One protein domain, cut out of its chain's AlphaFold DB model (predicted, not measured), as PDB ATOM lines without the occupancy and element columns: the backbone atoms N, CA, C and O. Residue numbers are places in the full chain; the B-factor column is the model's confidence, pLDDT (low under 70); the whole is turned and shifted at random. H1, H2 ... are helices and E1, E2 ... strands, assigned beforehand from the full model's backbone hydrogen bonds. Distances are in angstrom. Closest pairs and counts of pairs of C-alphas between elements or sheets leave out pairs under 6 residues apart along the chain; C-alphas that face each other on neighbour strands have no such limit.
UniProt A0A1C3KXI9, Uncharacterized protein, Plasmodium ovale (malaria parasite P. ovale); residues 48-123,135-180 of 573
ATOM      1  N   HIS A  48      54.408  31.771 126.534       93.94
ATOM      2  CA  HIS A  48      55.714  32.062 125.937       93.94
ATOM      3  C   HIS A  48      56.883  31.320 126.594       93.94
ATOM      4  O   HIS A  48      58.018  31.410 126.120       93.94
ATOM      5  N   LYS A  49      56.628  30.610 127.698       91.44
ATOM      6  CA  LYS A  49      57.582  29.671 128.285       91.44
ATOM      7  C   LYS A  49      57.686  28.404 127.441       91.44
ATOM      8  O   LYS A  49      58.794  27.942 127.178       91.44
ATOM      9  N   VAL A  50      56.533  27.843 127.082       86.88
ATOM     10  CA  VAL A  50      56.411  26.562 126.373       86.88
ATOM     11  C   VAL A  50      56.448  26.740 124.859       86.88
ATOM     12  O   VAL A  50      57.003  25.893 124.170       86.88
ATOM     13  N   ASP A  51      55.944  27.871 124.367       87.56
ATOM     14  CA  ASP A  51      55.958  28.269 122.962       87.56
ATOM     15  C   ASP A  51      56.657  29.636 122.799       87.56
ATOM     16  O   ASP A  51      56.017  30.696 122.766       87.56
ATOM     17  N   PRO A  52      58.006  29.660 122.808       89.50
ATOM     18  CA  PRO A  52      58.767  30.889 122.646       89.50
ATOM     19  C   PRO A  52      58.503  31.542 121.289       89.50
ATOM     20  O   PRO A  52      58.498  30.885 120.251       89.50
ATOM     21  N   ILE A  53      58.401  32.871 121.284       92.06
ATOM     22  CA  ILE A  53      58.093  33.641 120.076       92.06
ATOM     23  C   ILE A  53      59.157  33.408 118.997       92.06
ATOM     24  O   ILE A  53      60.301  33.860 119.110       92.06
ATOM     25  N   ASN A  54      58.754  32.747 117.912       92.00
ATOM     26  CA  ASN A  54      59.572  32.592 116.720       92.00
ATOM     27  C   ASN A  54      59.349  33.783 115.779       92.00
ATOM     28  O   ASN A  54      58.353  33.841 115.059       92.00
ATOM     29  N   PHE A  55      60.291  34.732 115.775       91.44
ATOM     30  CA  PHE A  55      60.179  35.942 114.958       91.44
ATOM     31  C   PHE A  55      60.104  35.656 113.457       91.44
ATOM     32  O   PHE A  55      59.418  36.378 112.751       91.44
ATOM     33  N   GLU A  56      60.761  34.610 112.955       89.25
ATOM     34  CA  GLU A  56      60.704  34.288 111.527       89.25
ATOM     35  C   GLU A  56      59.304  33.819 111.119       89.25
ATOM     36  O   GLU A  56      58.748  34.290 110.129       89.25
ATOM     37  N   VAL A  57      58.715  32.912 111.906       91.81
ATOM     38  CA  VAL A  57      57.353  32.412 111.671       91.81
ATOM     39  C   VAL A  57      56.339  33.540 111.831       91.81
ATOM     40  O   VAL A  57      55.482  33.721 110.969       91.81
ATOM     41  N   LEU A  58      56.470  34.344 112.890       94.31
ATOM     42  CA  LEU A  58      55.556  35.450 113.151       94.31
ATOM     43  C   LEU A  58      55.624  36.512 112.042       94.31
ATOM     44  O   LEU A  58      54.582  36.974 111.586       94.31
ATOM     45  N   SER A  59      56.820  36.841 111.542       91.62
ATOM     46  CA  SER A  59      56.999  37.804 110.446       91.62
ATOM     47  C   SER A  59      56.454  37.322 109.099       91.62
ATOM     48  O   SER A  59      56.108  38.152 108.265       91.62
ATOM     49  N   LYS A  60      56.321  36.006 108.868       89.94
ATOM     50  CA  LYS A  60      55.636  35.482 107.669       89.94
ATOM     51  C   LYS A  60      54.131  35.769 107.699       89.94
ATOM     52  O   LYS A  60      53.537  35.978 106.649       89.94
ATOM     53  N   LYS A  61      53.524  35.785 108.892       92.69
ATOM     54  CA  LYS A  61      52.094  36.076 109.087       92.69
ATOM     55  C   LYS A  61      51.814  37.576 109.199       92.69
ATOM     56  O   LYS A  61      50.846  38.067 108.631       92.69
ATOM     57  N   TYR A  62      52.678  38.299 109.905       93.50
ATOM     58  CA  TYR A  62      52.581  39.739 110.127       93.50
ATOM     59  C   TYR A  62      53.767  40.430 109.453       93.50
ATOM     60  O   TYR A  62      54.791  40.705 110.079       93.50
ATOM     61  N   THR A  63      53.636  40.694 108.154       89.88
ATOM     62  CA  THR A  63      54.749  41.120 107.288       89.88
ATOM     63  C   THR A  63      55.381  42.449 107.707       89.88
ATOM     64  O   THR A  63      56.575  42.651 107.497       89.88
ATOM     65  N   PHE A  64      54.644  43.340 108.379       89.38
ATOM     66  CA  PHE A  64      55.192  44.585 108.939       89.38
ATOM     67  C   PHE A  64      56.318  44.362 109.968       89.38
ATOM     68  O   PHE A  64      57.104  45.272 110.228       89.38
ATOM     69  N   LEU A  65      56.440  43.161 110.548       92.56
ATOM     70  CA  LEU A  65      57.549  42.812 111.441       92.56
ATOM     71  C   LEU A  65      58.885  42.677 110.699       92.56
ATOM     72  O   LEU A  65      59.942  42.842 111.316       92.56
ATOM     73  N   CYS A  66      58.869  42.401 109.390       88.81
ATOM     74  CA  CYS A  66      60.084  42.286 108.579       88.81
ATOM     75  C   CYS A  66      60.928  43.567 108.615       88.81
ATOM     76  O   CYS A  66      62.151  43.477 108.574       88.81
ATOM     77  N   THR A  67      60.300  44.736 108.781       86.81
ATOM     78  CA  THR A  67      60.965  46.047 108.884       86.81
ATOM     79  C   THR A  67      61.993  46.116 110.018       86.81
ATOM     80  O   THR A  67      62.995  46.821 109.913       86.81
ATOM     81  N   PHE A  68      61.769  45.365 111.100       90.00
ATOM     82  CA  PHE A  68      62.596  45.386 112.311       90.00
ATOM     83  C   PHE A  68      63.321  44.059 112.570       90.00
ATOM     84  O   PHE A  68      64.004  43.898 113.586       90.00
ATOM     85  N   LEU A  69      63.201  43.104 111.645       90.38
ATOM     86  CA  LEU A  69      63.887  41.825 111.715       90.38
ATOM     87  C   LEU A  69      65.296  41.961 111.128       90.38
ATOM     88  O   LEU A  69      65.482  42.341 109.976       90.38
ATOM     89  N   ASN A  70      66.306  41.628 111.924       89.00
ATOM     90  CA  ASN A  70      67.708  41.712 111.539       89.00
ATOM     91  C   ASN A  70      68.370  40.333 111.569       89.00
ATOM     92  O   ASN A  70      67.960  39.438 112.308       89.00
ATOM     93  N   LYS A  71      69.441  40.178 110.788       89.69
ATOM     94  CA  LYS A  71      70.269  38.970 110.743       89.69
ATOM     95  C   LYS A  71      71.657  39.295 111.285       89.69
ATOM     96  O   LYS A  71      72.316  40.212 110.803       89.69
ATOM     97  N   SER A  72      72.109  38.576 112.309       88.00
ATOM     98  CA  SER A  72      73.473  38.736 112.822       88.00
ATOM     99  C   SER A  72      74.498  38.074 111.897       88.00
ATOM    100  O   SER A  72      74.157  37.272 111.031       88.00
ATOM    101  N   LYS A  73      75.790  38.366 112.112       87.69
ATOM    102  CA  LYS A  73      76.907  37.846 111.294       87.69
ATOM    103  C   LYS A  73      76.947  36.315 111.176       87.69
ATOM    104  O   LYS A  73      77.440  35.788 110.192       87.69
ATOM    105  N   ASN A  74      76.436  35.603 112.178       88.69
ATOM    106  CA  ASN A  74      76.331  34.139 112.213       88.69
ATOM    107  C   ASN A  74      75.014  33.602 111.614       88.69
ATOM    108  O   ASN A  74      74.687  32.437 111.807       88.69
ATOM    109  N   GLY A  75      74.222  34.449 110.957       84.56
ATOM    110  CA  GLY A  75      72.967  34.077 110.309       84.56
ATOM    111  C   GLY A  75      71.742  34.000 111.222       84.56
ATOM    112  O   GLY A  75      70.645  33.792 110.711       84.56
ATOM    113  N   LYS A  76      71.887  34.196 112.541       86.44
ATOM    114  CA  LYS A  76      70.759  34.160 113.482       86.44
ATOM    115  C   LYS A  76      69.874  35.402 113.330       86.44
ATOM    116  O   LYS A  76      70.365  36.529 113.343       86.44
ATOM    117  N   LEU A  77      68.564  35.193 113.229       86.88
ATOM    118  CA  LEU A  77      67.590  36.281 113.210       86.88
ATOM    119  C   LEU A  77      67.343  36.825 114.624       86.88
ATOM    120  O   LEU A  77      67.274  36.067 115.596       86.88
ATOM    121  N   TYR A  78      67.214  38.142 114.737       89.44
ATOM    122  CA  TYR A  78      66.833  38.838 115.962       89.44
ATOM    123  C   TYR A  78      65.978  40.061 115.637       89.44
ATOM    124  O   TYR A  78      66.092  40.650 114.564       89.44
ATOM    125  N   TYR A  79      65.119  40.437 116.574       91.38
ATOM    126  CA  TYR A  79      64.229  41.579 116.426       91.38
ATOM    127  C   TYR A  79      64.838  42.834 117.068       91.38
ATOM    128  O   TYR A  79      65.525  42.731 118.088       91.38
ATOM    129  N   ASP A  80      64.614  44.000 116.466       88.50
ATOM    130  CA  ASP A  80      65.056  45.290 117.000       88.50
ATOM    131  C   ASP A  80      64.186  45.711 118.201       88.50
ATOM    132  O   ASP A  80      62.990  45.956 118.069       88.50
ATOM    133  N   PHE A  81      64.791  45.785 119.387       88.19
ATOM    134  CA  PHE A  81      64.144  46.240 120.625       88.19
ATOM    135  C   PHE A  81      64.620  47.632 121.070       88.19
ATOM    136  O   PHE A  81      64.258  48.091 122.157       88.19
ATOM    137  N   GLU A  82      65.461  48.296 120.272       86.88
ATOM    138  CA  GLU A  82      66.003  49.624 120.578       86.88
ATOM    139  C   GLU A  82      64.973  50.727 120.299       86.88
ATOM    140  O   GLU A  82      65.023  51.793 120.920       86.88
ATOM    141  N   LYS A  83      64.002  50.437 119.419       86.62
ATOM    142  CA  LYS A  83      62.933  51.347 118.993       86.62
ATOM    143  C   LYS A  83      61.576  51.003 119.607       86.62
ATOM    144  O   LYS A  83      61.137  49.846 119.623       86.62
ATOM    145  N   SER A  84      60.860  52.036 120.041       90.12
ATOM    146  CA  SER A  84      59.504  51.895 120.590       90.12
ATOM    147  C   SER A  84      58.490  51.465 119.523       90.12
ATOM    148  O   SER A  84      57.673  50.583 119.782       90.12
ATOM    149  N   THR A  85      58.622  51.961 118.289       89.81
ATOM    150  CA  THR A  85      57.826  51.529 117.122       89.81
ATOM    151  C   THR A  85      57.985  50.037 116.812       89.81
ATOM    152  O   THR A  85      56.998  49.335 116.591       89.81
ATOM    153  N   ALA A  86      59.213  49.515 116.875       91.50
ATOM    154  CA  ALA A  86      59.470  48.087 116.707       91.50
ATOM    155  C   ALA A  86      58.779  47.268 117.807       91.50
ATOM    156  O   ALA A  86      58.117  46.266 117.522       91.50
ATOM    157  N   THR A  87      58.873  47.731 119.058       93.44
ATOM    158  CA  THR A  87      58.193  47.107 120.203       93.44
ATOM    159  C   THR A  87      56.673  47.112 120.019       93.44
ATOM    160  O   THR A  87      56.035  46.101 120.310       93.44
ATOM    161  N   TYR A  88      56.094  48.191 119.483       95.19
ATOM    162  CA  TYR A  88      54.668  48.280 119.160       95.19
ATOM    163  C   TYR A  88      54.228  47.215 118.164       95.19
ATOM    164  O   TYR A  88      53.314  46.449 118.467       95.19
ATOM    165  N   PHE A  89      54.907  47.095 117.024       95.00
ATOM    166  CA  PHE A  89      54.552  46.089 116.022       95.00
ATOM    167  C   PHE A  89      54.660  44.667 116.554       95.00
ATOM    168  O   PHE A  89      53.740  43.869 116.363       95.00
ATOM    169  N   LEU A  90      55.730  44.361 117.285       96.12
ATOM    170  CA  LEU A  90      55.877  43.042 117.885       96.12
ATOM    171  C   LEU A  90      54.775  42.766 118.913       96.12
ATOM    172  O   LEU A  90      54.203  41.678 118.921       96.12
ATOM    173  N   SER A  91      54.436  43.749 119.746       97.44
ATOM    174  CA  SER A  91      53.380  43.611 120.755       97.44
ATOM    175  C   SER A  91      52.011  43.423 120.112       97.44
ATOM    176  O   SER A  91      51.277  42.532 120.527       97.44
ATOM    177  N   LYS A  92      51.698  44.187 119.057       97.50
ATOM    178  CA  LYS A  92      50.469  44.045 118.266       97.50
ATOM    179  C   LYS A  92      50.339  42.636 117.681       97.50
ATOM    180  O   LYS A  92      49.289  42.018 117.825       97.50
ATOM    181  N   ALA A  93      51.406  42.111 117.075       97.44
ATOM    182  CA  ALA A  93      51.410  40.763 116.507       97.44
ATOM    183  C   ALA A  93      51.272  39.673 117.585       97.44
ATOM    184  O   ALA A  93      50.480  38.753 117.418       97.44
ATOM    185  N   ILE A  94      51.991  39.785 118.711       97.94
ATOM    186  CA  ILE A  94      51.899  38.809 119.811       97.94
ATOM    187  C   ILE A  94      50.501  38.816 120.440       97.94
ATOM    188  O   ILE A  94      49.937  37.754 120.691       97.94
ATOM    189  N   LEU A  95      49.940  39.997 120.702       98.56
ATOM    190  CA  LEU A  95      48.605  40.126 121.287       98.56
ATOM    191  C   LEU A  95      47.543  39.516 120.380       98.56
ATOM    192  O   LEU A  95      46.695  38.770 120.868       98.56
ATOM    193  N   LYS A  96      47.633  39.751 119.067       97.62
ATOM    194  CA  LYS A  96      46.704  39.134 118.125       97.62
ATOM    195  C   LYS A  96      46.894  37.621 118.029       97.62
ATOM    196  O   LYS A  96      45.914  36.891 118.085       97.62
ATOM    197  N   GLU A  97      48.134  37.149 117.923       97.38
ATOM    198  CA  GLU A  97      48.424  35.736 117.664       97.38
ATOM    199  C   GLU A  97      48.135  34.823 118.855       97.38
ATOM    200  O   GLU A  97      47.533  33.768 118.690       97.38
ATOM    201  N   TYR A  98      48.574  35.219 120.049       97.06
ATOM    202  CA  TYR A  98      48.569  34.334 121.218       97.06
ATOM    203  C   TYR A  98      47.389  34.595 122.156       97.06
ATOM    204  O   TYR A  98      47.055  33.741 122.972       97.06
ATOM    205  N   TYR A  99      46.763  35.771 122.056       98.00
ATOM    206  CA  TYR A  99      45.697  36.190 122.968       98.00
ATOM    207  C   TYR A  99      44.426  36.629 122.239       98.00
ATOM    208  O   TYR A  99      43.415  36.853 122.898       98.00
ATOM    209  N   ASP A 100      44.443  36.724 120.906       98.00
ATOM    210  CA  ASP A 100      43.345  37.282 120.112       98.00
ATOM    211  C   ASP A 100      42.862  38.636 120.664       98.00
ATOM    212  O   ASP A 100      41.678  38.860 120.892       98.00
ATOM    213  N   ILE A 101      43.823  39.518 120.954       98.62
ATOM    214  CA  ILE A 101      43.584  40.888 121.414       98.62
ATOM    215  C   ILE A 101      43.927  41.848 120.274       98.62
ATOM    216  O   ILE A 101      45.057  41.871 119.773       98.62
ATOM    217  N   ASN A 102      42.960  42.673 119.883       98.44
ATOM    218  CA  ASN A 102      43.177  43.794 118.978       98.44
ATOM    219  C   ASN A 102      43.880  44.919 119.744       98.44
ATOM    220  O   ASN A 102      43.407  45.353 120.791       98.44
ATOM    221  N   PHE A 103      45.020  45.385 119.237       98.00
ATOM    222  CA  PHE A 103      45.860  46.351 119.944       98.00
ATOM    223  C   PHE A 103      46.239  47.531 119.054       98.00
ATOM    224  O   PHE A 103      46.677  47.340 117.909       98.00
ATOM    225  N   TYR A 104      46.086  48.739 119.590       96.56
ATOM    226  CA  TYR A 104      46.392  49.990 118.918       96.56
ATOM    227  C   TYR A 104      47.083  50.988 119.857       96.56
ATOM    228  O   TYR A 104      46.677  51.193 120.999       96.56
ATOM    229  N   LEU A 105      48.125  51.630 119.337       94.69
ATOM    230  CA  LEU A 105      48.777  52.809 119.901       94.69
ATOM    231  C   LEU A 105      49.185  53.719 118.731       94.69
ATOM    232  O   LEU A 105      49.490  53.202 117.650       94.69
ATOM    233  N   PRO A 106      49.254  55.046 118.925       92.00
ATOM    234  CA  PRO A 106      49.450  56.011 117.842       92.00
ATOM    235  C   PRO A 106      50.926  56.127 117.415       92.00
ATOM    236  O   PRO A 106      51.461  57.227 117.300       92.00
ATOM    237  N   PHE A 107      51.606  55.003 117.166       88.75
ATOM    238  CA  PHE A 107      52.991  54.954 116.663       88.75
ATOM    239  C   PHE A 107      53.100  55.130 115.144       88.75
ATOM    240  O   PHE A 107      54.165  55.491 114.654       88.75
ATOM    241  N   VAL A 108      52.015  54.887 114.402       86.38
ATOM    242  CA  VAL A 108      51.908  55.137 112.953       86.38
ATOM    243  C   VAL A 108      50.735  56.079 112.711       86.38
ATOM    244  O   VAL A 108      49.687  55.896 113.326       86.38
ATOM    245  N   GLN A 109      50.959  57.153 111.941       82.44
ATOM    246  CA  GLN A 109      49.961  58.214 111.761       82.44
ATOM    247  C   GLN A 109      48.773  57.645 110.990       82.44
ATOM    248  O   GLN A 109      48.966  56.901 110.024       82.44
ATOM    249  N   ASP A 110      47.560  57.963 111.430       86.88
ATOM    250  CA  ASP A 110      46.355  57.519 110.747       86.88
ATOM    251  C   ASP A 110      45.219  58.506 111.006       86.88
ATOM    252  O   ASP A 110      44.590  58.470 112.060       86.88
ATOM    253  N   ASP A 111      44.944  59.358 110.017       86.56
ATOM    254  CA  ASP A 111      43.987  60.461 110.145       86.56
ATOM    255  C   ASP A 111      42.581  59.998 110.579       86.56
ATOM    256  O   ASP A 111      41.880  60.727 111.280       86.56
ATOM    257  N   ASN A 112      42.169  58.771 110.221       87.69
ATOM    258  CA  ASN A 112      40.877  58.219 110.641       87.69
ATOM    259  C   ASN A 112      40.885  57.883 112.139       87.69
ATOM    260  O   ASN A 112      39.935  58.204 112.853       87.69
ATOM    261  N   MET A 113      41.953  57.242 112.620       89.44
ATOM    262  CA  MET A 113      42.112  56.936 114.044       89.44
ATOM    263  C   MET A 113      42.328  58.200 114.879       89.44
ATOM    264  O   MET A 113      41.777  58.295 115.975       89.44
ATOM    265  N   ASP A 114      43.081  59.167 114.359       86.31
ATOM    266  CA  ASP A 114      43.355  60.443 115.021       86.31
ATOM    267  C   ASP A 114      42.064  61.279 115.134       86.31
ATOM    268  O   ASP A 114      41.713  61.743 116.218       86.31
ATOM    269  N   SER A 115      41.266  61.359 114.061       84.50
ATOM    270  CA  SER A 115      39.949  62.013 114.094       84.50
ATOM    271  C   SER A 115      38.983  61.341 115.077       84.50
ATOM    272  O   SER A 115      38.265  62.025 115.814       84.50
ATOM    273  N   LEU A 116      38.983  60.004 115.137       84.06
ATOM    274  CA  LEU A 116      38.203  59.269 116.133       84.06
ATOM    275  C   LEU A 116      38.674  59.583 117.548       84.06
ATOM    276  O   LEU A 116      37.836  59.828 118.412       84.06
ATOM    277  N   PHE A 117      39.984  59.608 117.788       84.12
ATOM    278  CA  PHE A 117      40.559  59.962 119.080       84.12
ATOM    279  C   PHE A 117      40.092  61.349 119.554       84.12
ATOM    280  O   PHE A 117      39.656  61.498 120.700       84.12
ATOM    281  N   ASP A 118      40.117  62.345 118.667       80.62
ATOM    282  CA  ASP A 118      39.690  63.711 118.978       80.62
ATOM    283  C   ASP A 118      38.187  63.803 119.288       80.62
ATOM    284  O   ASP A 118      37.773  64.620 120.115       80.62
ATOM    285  N   SER A 119      37.372  62.908 118.715       76.00
ATOM    286  CA  SER A 119      35.936  62.816 119.012       76.00
ATOM    287  C   SER A 119      35.622  62.340 120.440       76.00
ATOM    288  O   SER A 119      34.539  62.625 120.954       76.00
ATOM    289  N   PHE A 120      36.566  61.691 121.137       71.38
ATOM    290  CA  PHE A 120      36.437  61.355 122.564       71.38
ATOM    291  C   PHE A 120      36.674  62.598 123.446       71.38
ATOM    292  O   PHE A 120      37.516  62.596 124.347       71.38
ATOM    293  N   SER A 121      35.977  63.703 123.177       56.72
ATOM    294  CA  SER A 121      36.197  65.007 123.816       56.72
ATOM    295  C   SER A 121      35.567  65.148 125.212       56.72
ATOM    296  O   SER A 121      35.927  66.069 125.937       56.72
ATOM    297  N   HIS A 122      34.722  64.209 125.657       51.50
ATOM    298  CA  HIS A 122      33.954  64.339 126.905       51.50
ATOM    299  C   HIS A 122      33.955  63.076 127.790       51.50
ATOM    300  O   HIS A 122      32.909  62.525 128.112       51.50
ATOM    301  N   LEU A 123      35.129  62.640 128.268       51.47
ATOM    302  CA  LEU A 123      35.212  61.692 129.402       51.47
ATOM    303  C   LEU A 123      34.972  62.371 130.772       51.47
ATOM    304  O   LEU A 123      35.105  61.734 131.815       51.47
ATOM    305  N   GLN A 135      26.158  56.165 126.157       46.53
ATOM    306  CA  GLN A 135      24.891  55.462 125.937       46.53
ATOM    307  C   GLN A 135      25.064  54.308 124.931       46.53
ATOM    308  O   GLN A 135      25.719  54.449 123.901       46.53
ATOM    309  N   VAL A 136      24.426  53.159 125.188       55.00
ATOM    310  CA  VAL A 136      24.619  51.899 124.429       55.00
ATOM    311  C   VAL A 136      24.311  52.020 122.923       55.00
ATOM    312  O   VAL A 136      24.886  51.309 122.103       55.00
ATOM    313  N   LYS A 137      23.421  52.930 122.507       56.09
ATOM    314  CA  LYS A 137      23.160  53.154 121.070       56.09
ATOM    315  C   LYS A 137      24.300  53.906 120.383       56.09
ATOM    316  O   LYS A 137      24.641  53.585 119.248       56.09
ATOM    317  N   GLU A 138      24.906  54.861 121.077       70.56
ATOM    318  CA  GLU A 138      26.042  55.634 120.576       70.56
ATOM    319  C   GLU A 138      27.320  54.791 120.589       70.56
ATOM    320  O   GLU A 138      28.083  54.820 119.622       70.56
ATOM    321  N   ILE A 139      27.503  53.952 121.619       79.06
ATOM    322  CA  ILE A 139      28.693  53.104 121.750       79.06
ATOM    323  C   ILE A 139      28.792  52.064 120.628       79.06
ATOM    324  O   ILE A 139      29.877  51.838 120.106       79.06
ATOM    325  N   ASN A 140      27.672  51.471 120.198       83.88
ATOM    326  CA  ASN A 140      27.676  50.470 119.128       83.88
ATOM    327  C   ASN A 140      28.051  51.087 117.774       83.88
ATOM    328  O   ASN A 140      28.819  50.497 117.016       83.88
ATOM    329  N   ASN A 141      27.540  52.285 117.471       84.31
ATOM    330  CA  ASN A 141      27.916  52.988 116.247       84.31
ATOM    331  C   ASN A 141      29.399  53.383 116.278       84.31
ATOM    332  O   ASN A 141      30.135  53.116 115.330       84.31
ATOM    333  N   LEU A 142      29.858  53.932 117.406       85.44
ATOM    334  CA  LEU A 142      31.260  54.276 117.620       85.44
ATOM    335  C   LEU A 142      32.181  53.063 117.444       85.44
ATOM    336  O   LEU A 142      33.187  53.163 116.747       85.44
ATOM    337  N   LYS A 143      31.817  51.906 118.009       89.88
ATOM    338  CA  LYS A 143      32.553  50.647 117.840       89.88
ATOM    339  C   LYS A 143      32.653  50.223 116.382       89.88
ATOM    340  O   LYS A 143      33.739  49.870 115.941       89.88
ATOM    341  N   ASN A 144      31.561  50.296 115.622       90.69
ATOM    342  CA  ASN A 144      31.575  49.938 114.203       90.69
ATOM    343  C   ASN A 144      32.528  50.834 113.401       90.69
ATOM    344  O   ASN A 144      33.325  50.336 112.603       90.69
ATOM    345  N   VAL A 145      32.477  52.151 113.632       91.69
ATOM    346  CA  VAL A 145      33.375  53.114 112.974       91.69
ATOM    347  C   VAL A 145      34.827  52.870 113.394       91.69
ATOM    348  O   VAL A 145      35.709  52.801 112.538       91.69
ATOM    349  N   LEU A 146      35.068  52.660 114.688       93.44
ATOM    350  CA  LEU A 146      36.386  52.362 115.240       93.44
ATOM    351  C   LEU A 146      36.973  51.068 114.667       93.44
ATOM    352  O   LEU A 146      38.133  51.042 114.268       93.44
ATOM    353  N   PHE A 147      36.178  50.003 114.585       94.81
ATOM    354  CA  PHE A 147      36.623  48.715 114.062       94.81
ATOM    355  C   PHE A 147      36.967  48.806 112.573       94.81
ATOM    356  O   PHE A 147      37.973  48.251 112.132       94.81
ATOM    357  N   LYS A 148      36.177  49.563 111.801       95.06
ATOM    358  CA  LYS A 148      36.482  49.850 110.396       95.06
ATOM    359  C   LYS A 148      37.819  50.589 110.258       95.06
ATOM    360  O   LYS A 148      38.685  50.114 109.528       95.06
ATOM    361  N   ALA A 149      38.011  51.682 110.998       94.75
ATOM    362  CA  ALA A 149      39.258  52.451 110.977       94.75
ATOM    363  C   ALA A 149      40.469  51.604 111.416       94.75
ATOM    364  O   ALA A 149      41.523  51.635 110.784       94.75
ATOM    365  N   PHE A 150      40.307  50.771 112.446       96.06
ATOM    366  CA  PHE A 150      41.345  49.857 112.918       96.06
ATOM    367  C   PHE A 150      41.742  48.801 111.876       96.06
ATOM    368  O   PHE A 150      42.931  48.483 111.734       96.06
ATOM    369  N   ASN A 151      40.770  48.247 111.147       95.25
ATOM    370  CA  ASN A 151      41.036  47.277 110.088       95.25
ATOM    371  C   ASN A 151      41.760  47.935 108.913       95.25
ATOM    372  O   ASN A 151      42.792  47.422 108.488       95.25
ATOM    373  N   GLU A 152      41.299  49.105 108.463       94.06
ATOM    374  CA  GLU A 152      41.979  49.895 107.428       94.06
ATOM    375  C   GLU A 152      43.426  50.211 107.832       94.06
ATOM    376  O   GLU A 152      44.356  50.011 107.048       94.06
ATOM    377  N   HIS A 153      43.641  50.637 109.079       92.19
ATOM    378  CA  HIS A 153      44.971  50.865 109.635       92.19
ATOM    379  C   HIS A 153      45.836  49.596 109.590       92.19
ATOM    380  O   HIS A 153      46.980  49.620 109.138       92.19
ATOM    381  N   THR A 154      45.290  48.457 110.018       91.44
ATOM    382  CA  THR A 154      46.016  47.177 110.037       91.44
ATOM    383  C   THR A 154      46.355  46.692 108.622       91.44
ATOM    384  O   THR A 154      47.461  46.201 108.393       91.44
ATOM    385  N   GLU A 155      45.465  46.891 107.649       90.25
ATOM    386  CA  GLU A 155      45.731  46.602 106.237       90.25
ATOM    387  C   GLU A 155      46.840  47.485 105.655       90.25
ATOM    388  O   GLU A 155      47.691  46.987 104.910       90.25
ATOM    389  N   LYS A 156      46.870  48.783 106.002       88.38
ATOM    390  CA  LYS A 156      47.966  49.688 105.616       88.38
ATOM    391  C   LYS A 156      49.309  49.166 106.134       88.38
ATOM    392  O   LYS A 156      50.256  49.084 105.355       88.38
ATOM    393  N   LEU A 157      49.377  48.741 107.400       86.94
ATOM    394  CA  LEU A 157      50.603  48.175 107.977       86.94
ATOM    395  C   LEU A 157      51.066  46.921 107.229       86.94
ATOM    396  O   LEU A 157      52.243  46.805 106.900       86.94
ATOM    397  N   SER A 158      50.164  45.997 106.891       80.81
ATOM    398  CA  SER A 158      50.529  44.785 106.138       80.81
ATOM    399  C   SER A 158      51.152  45.094 104.771       80.81
ATOM    400  O   SER A 158      52.025  44.363 104.303       80.81
ATOM    401  N   LYS A 159      50.774  46.208 104.131       76.75
ATOM    402  CA  LYS A 159      51.375  46.633 102.856       76.75
ATOM    403  C   LYS A 159      52.823  47.110 103.005       76.75
ATOM    404  O   LYS A 159      53.584  46.962 102.049       76.75
ATOM    405  N   TRP A 160      53.242  47.587 104.182       69.75
ATOM    406  CA  TRP A 160      54.645  47.949 104.436       69.75
ATOM    407  C   TRP A 160      55.606  46.750 104.352       69.75
ATOM    408  O   TRP A 160      56.778  46.937 104.035       69.75
ATOM    409  N   GLY A 161      55.130  45.518 104.576       55.94
ATOM    410  CA  GLY A 161      55.977  44.321 104.653       55.94
ATOM    411  C   GLY A 161      55.995  43.389 103.430       55.94
ATOM    412  O   GLY A 161      56.713  42.393 103.437       55.94
ATOM    413  N   ASN A 162      55.214  43.659 102.379       50.09
ATOM    414  CA  ASN A 162      54.832  42.658 101.361       50.09
ATOM    415  C   ASN A 162      55.862  42.317 100.257       50.09
ATOM    416  O   ASN A 162      55.477  41.910  99.163       50.09
ATOM    417  N   THR A 163      57.169  42.402 100.495       44.47
ATOM    418  CA  THR A 163      58.160  41.868  99.533       44.47
ATOM    419  C   THR A 163      59.265  41.115 100.252       44.47
ATOM    420  O   THR A 163      60.256  41.716 100.661       44.47
ATOM    421  N   ILE A 164      59.095  39.798 100.383       43.81
ATOM    422  CA  ILE A 164      60.158  38.878 100.792       43.81
ATOM    423  C   ILE A 164      60.733  38.248  99.517       43.81
ATOM    424  O   ILE A 164      60.187  37.286  98.987       43.81
ATOM    425  N   GLY A 165      61.831  38.817  99.023       45.25
ATOM    426  CA  GLY A 165      62.805  38.145  98.166       45.25
ATOM    427  C   GLY A 165      64.183  38.252  98.828       45.25
ATOM    428  O   GLY A 165      64.460  39.234  99.516       45.25
ATOM    429  N   GLU A 166      65.048  37.249  98.665       48.22
ATOM    430  CA  GLU A 166      66.362  37.209  99.337       48.22
ATOM    431  C   GLU A 166      67.239  38.438  99.018       48.22
ATOM    432  O   GLU A 166      67.935  38.929  99.904       48.22
ATOM    433  N   ASP A 167      67.104  39.023  97.822       44.50
ATOM    434  CA  ASP A 167      67.839  40.222  97.380       44.50
ATOM    435  C   ASP A 167      67.223  41.568  97.825       44.50
ATOM    436  O   ASP A 167      67.777  42.638  97.552       44.50
ATOM    437  N   THR A 168      66.063  41.566  98.497       45.88
ATOM    438  CA  THR A 168      65.323  42.800  98.849       45.88
ATOM    439  C   THR A 168      65.545  43.283 100.283       45.88
ATOM    440  O   THR A 168      65.261  44.449 100.570       45.88
ATOM    441  N   PHE A 169      66.091  42.438 101.169       45.97
ATOM    442  CA  PHE A 169      66.313  42.772 102.584       45.97
ATOM    443  C   PHE A 169      67.233  43.987 102.778       45.97
ATOM    444  O   PHE A 169      66.931  44.859 103.591       45.97
ATOM    445  N   ASP A 170      68.317  44.085 102.005       46.91
ATOM    446  CA  ASP A 170      69.294  45.173 102.153       46.91
ATOM    447  C   ASP A 170      68.921  46.439 101.358       46.91
ATOM    448  O   ASP A 170      69.240  47.549 101.784       46.91
ATOM    449  N   LYS A 171      68.194  46.312 100.235       43.53
ATOM    450  CA  LYS A 171      67.788  47.455  99.391       43.53
ATOM    451  C   LYS A 171      66.646  48.279  99.997       43.53
ATOM    452  O   LYS A 171      66.777  49.496 100.100       43.53
ATOM    453  N   LYS A 172      65.566  47.644 100.474       47.12
ATOM    454  CA  LYS A 172      64.421  48.366 101.070       47.12
ATOM    455  C   LYS A 172      64.711  48.938 102.455       47.12
ATOM    456  O   LYS A 172      64.136  49.953 102.833       47.12
ATOM    457  N   LYS A 173      65.657  48.346 103.193       48.09
ATOM    458  CA  LYS A 173      66.167  48.906 104.454       48.09
ATOM    459  C   LYS A 173      66.740  50.317 104.273       48.09
ATOM    460  O   LYS A 173      66.635  51.125 105.192       48.09
ATOM    461  N   ASN A 174      67.300  50.617 103.099       41.72
ATOM    462  CA  ASN A 174      67.790  51.953 102.758       41.72
ATOM    463  C   ASN A 174      66.659  52.897 102.306       41.72
ATOM    464  O   ASN A 174      66.690  54.070 102.659       41.72
ATOM    465  N   GLU A 175      65.631  52.404 101.609       42.31
ATOM    466  CA  GLU A 175      64.466  53.217 101.204       42.31
ATOM    467  C   GLU A 175      63.586  53.621 102.399       42.31
ATOM    468  O   GLU A 175      63.263  54.795 102.552       42.31
ATOM    469  N   ILE A 176      63.294  52.689 103.315       44.66
ATOM    470  CA  ILE A 176      62.508  52.959 104.533       44.66
ATOM    471  C   ILE A 176      63.294  53.847 105.514       44.66
ATOM    472  O   ILE A 176      62.710  54.668 106.219       44.66
ATOM    473  N   LYS A 177      64.630  53.735 105.564       42.06
ATOM    474  CA  LYS A 177      65.469  54.690 106.313       42.06
ATOM    475  C   LYS A 177      65.327  56.115 105.778       42.06
ATOM    476  O   LYS A 177      65.164  57.029 106.577       42.06
ATOM    477  N   ASN A 178      65.329  56.284 104.456       38.56
ATOM    478  CA  ASN A 178      65.228  57.595 103.816       38.56
ATOM    479  C   ASN A 178      63.832  58.235 103.962       38.56
ATOM    480  O   ASN A 178      63.728  59.459 103.957       38.56
ATOM    481  N   GLU A 179      62.761  57.443 104.104       41.66
ATOM    482  CA  GLU A 179      61.418  57.963 104.428       41.66
ATOM    483  C   GLU A 179      61.307  58.408 105.894       41.66
ATOM    484  O   GLU A 179      60.806  59.497 106.159       41.66
ATOM    485  N   ASN A 180      61.872  57.641 106.836       39.75
ATOM    486  CA  ASN A 180      61.913  58.031 108.252       39.75
ATOM    487  C   ASN A 180      62.796  59.273 108.503       39.75
ATOM    488  O   ASN A 180      62.513  60.049 109.410       39.75
TER     489      ASN A 180
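What this domain is: This is residues 48 to 123 and 135 to 180 of the 573 residues of an uncharacterized protein of Plasmodium ovale (malaria parasite P. ovale) (UniProt A0A1C3KXI9). A small, loose head, made of the short helices H1 and H2, the hairpin of E1 and E2 and the longer helix H3, sits at one end of a long straight helix, H5, which meets H2 with its residues 157 to 160 and makes most of the longest axis. H4 packs on H5 away from the head, residues 135 to 141 stick out at the far end, and H6 is near H2. The printed part has 122 residues, with six named helices and two named strands in the order H1 H2 E1 E2 H3 H4 H5 H6; the sheet, E1 - E2, is antiparallel, and the class is mostly helix. The whole is loose, with a radius of gyration of the C-alphas of 16.9 A and spans of 57 by 39 by 24 A.

How they stand to each other: H1, residues 55 to 61, and H2, residues 63 to 68, touch only at the corner by their tight link, and only just, with 3 pairs of C-alphas within 8 A; the closest are those of Ser 59 and Leu 65, 5.1 A apart. E1, residues 69 to 71, and E2, residues 77 to 79, form an antiparallel hairpin at 143 degrees, with N 70 and O 78 at 2.8 A and N 78 and O 70 at 2.9 A, within hydrogen-bond range. The closest C-alphas of H1 and E2 are those of Phe 55 and Tyr 79, 7.1 A apart. H3, residues 84 to 99, touches H2 with residues 86 to 90 alone, closest at the C-alphas of Phe 68 and Ala 86, 6.0 A; the tilt of 38 degrees, opposite ways, is only just steep. H5, residues 136 to 160, touches H2 with residues 157 to 160 alone, closest at the C-alphas of Phe 64 and Ser 158, 5.4 A, at a steep tilt of 63 degrees, the same way. H2 is the hub, touching three helices. H4, residues 111 to 119, touches H5 at residues 146 to 150 alone, at a shallow tilt of 27 degrees, opposite ways; the C-alphas of Asn 112 and Ala 149, 6.0 A apart, are closest. H6, residues 169 to 180, is close to H2 but not clearly touching, with the C-alphas of Thr 67 and Lys 173 closest at 7.4 A. H3 and H5 are apart. In H3 and H4 every O i to N i+4 pair is within hydrogen-bond range; the counts are 2 of 3 in H1, 19 of 21 in H5, 6 of 8 in H6 and 0 of 2 in H2, where 2 of 3 O i to N i+3 pairs are.

Where its parts are: H1 begins at C-alpha 55, (60.179, 35.942, 114.958). H3 is 21.0 A long, H4 12.2 A and H6 16.9 A. H5, 36.3 A long, runs from C-alpha 136 at (24.619, 51.899, 124.429) to C-alpha 160. H6 ends at C-alpha 180, (61.913, 58.031, 108.252).

The domain as a whole: The two C-alphas farthest apart, those of Asn 74 and Gln 135, are 57.4 A apart. Residues 124 to 134 are not printed, and C-alphas 123 and 135 are 12.5 A apart across the cut. The link from H3 to H4, 11 residues, is long. The mean pLDDT of the printed part is 80.7; residues 121 to 123, 135 to 137 and 160 to 180 are under 70.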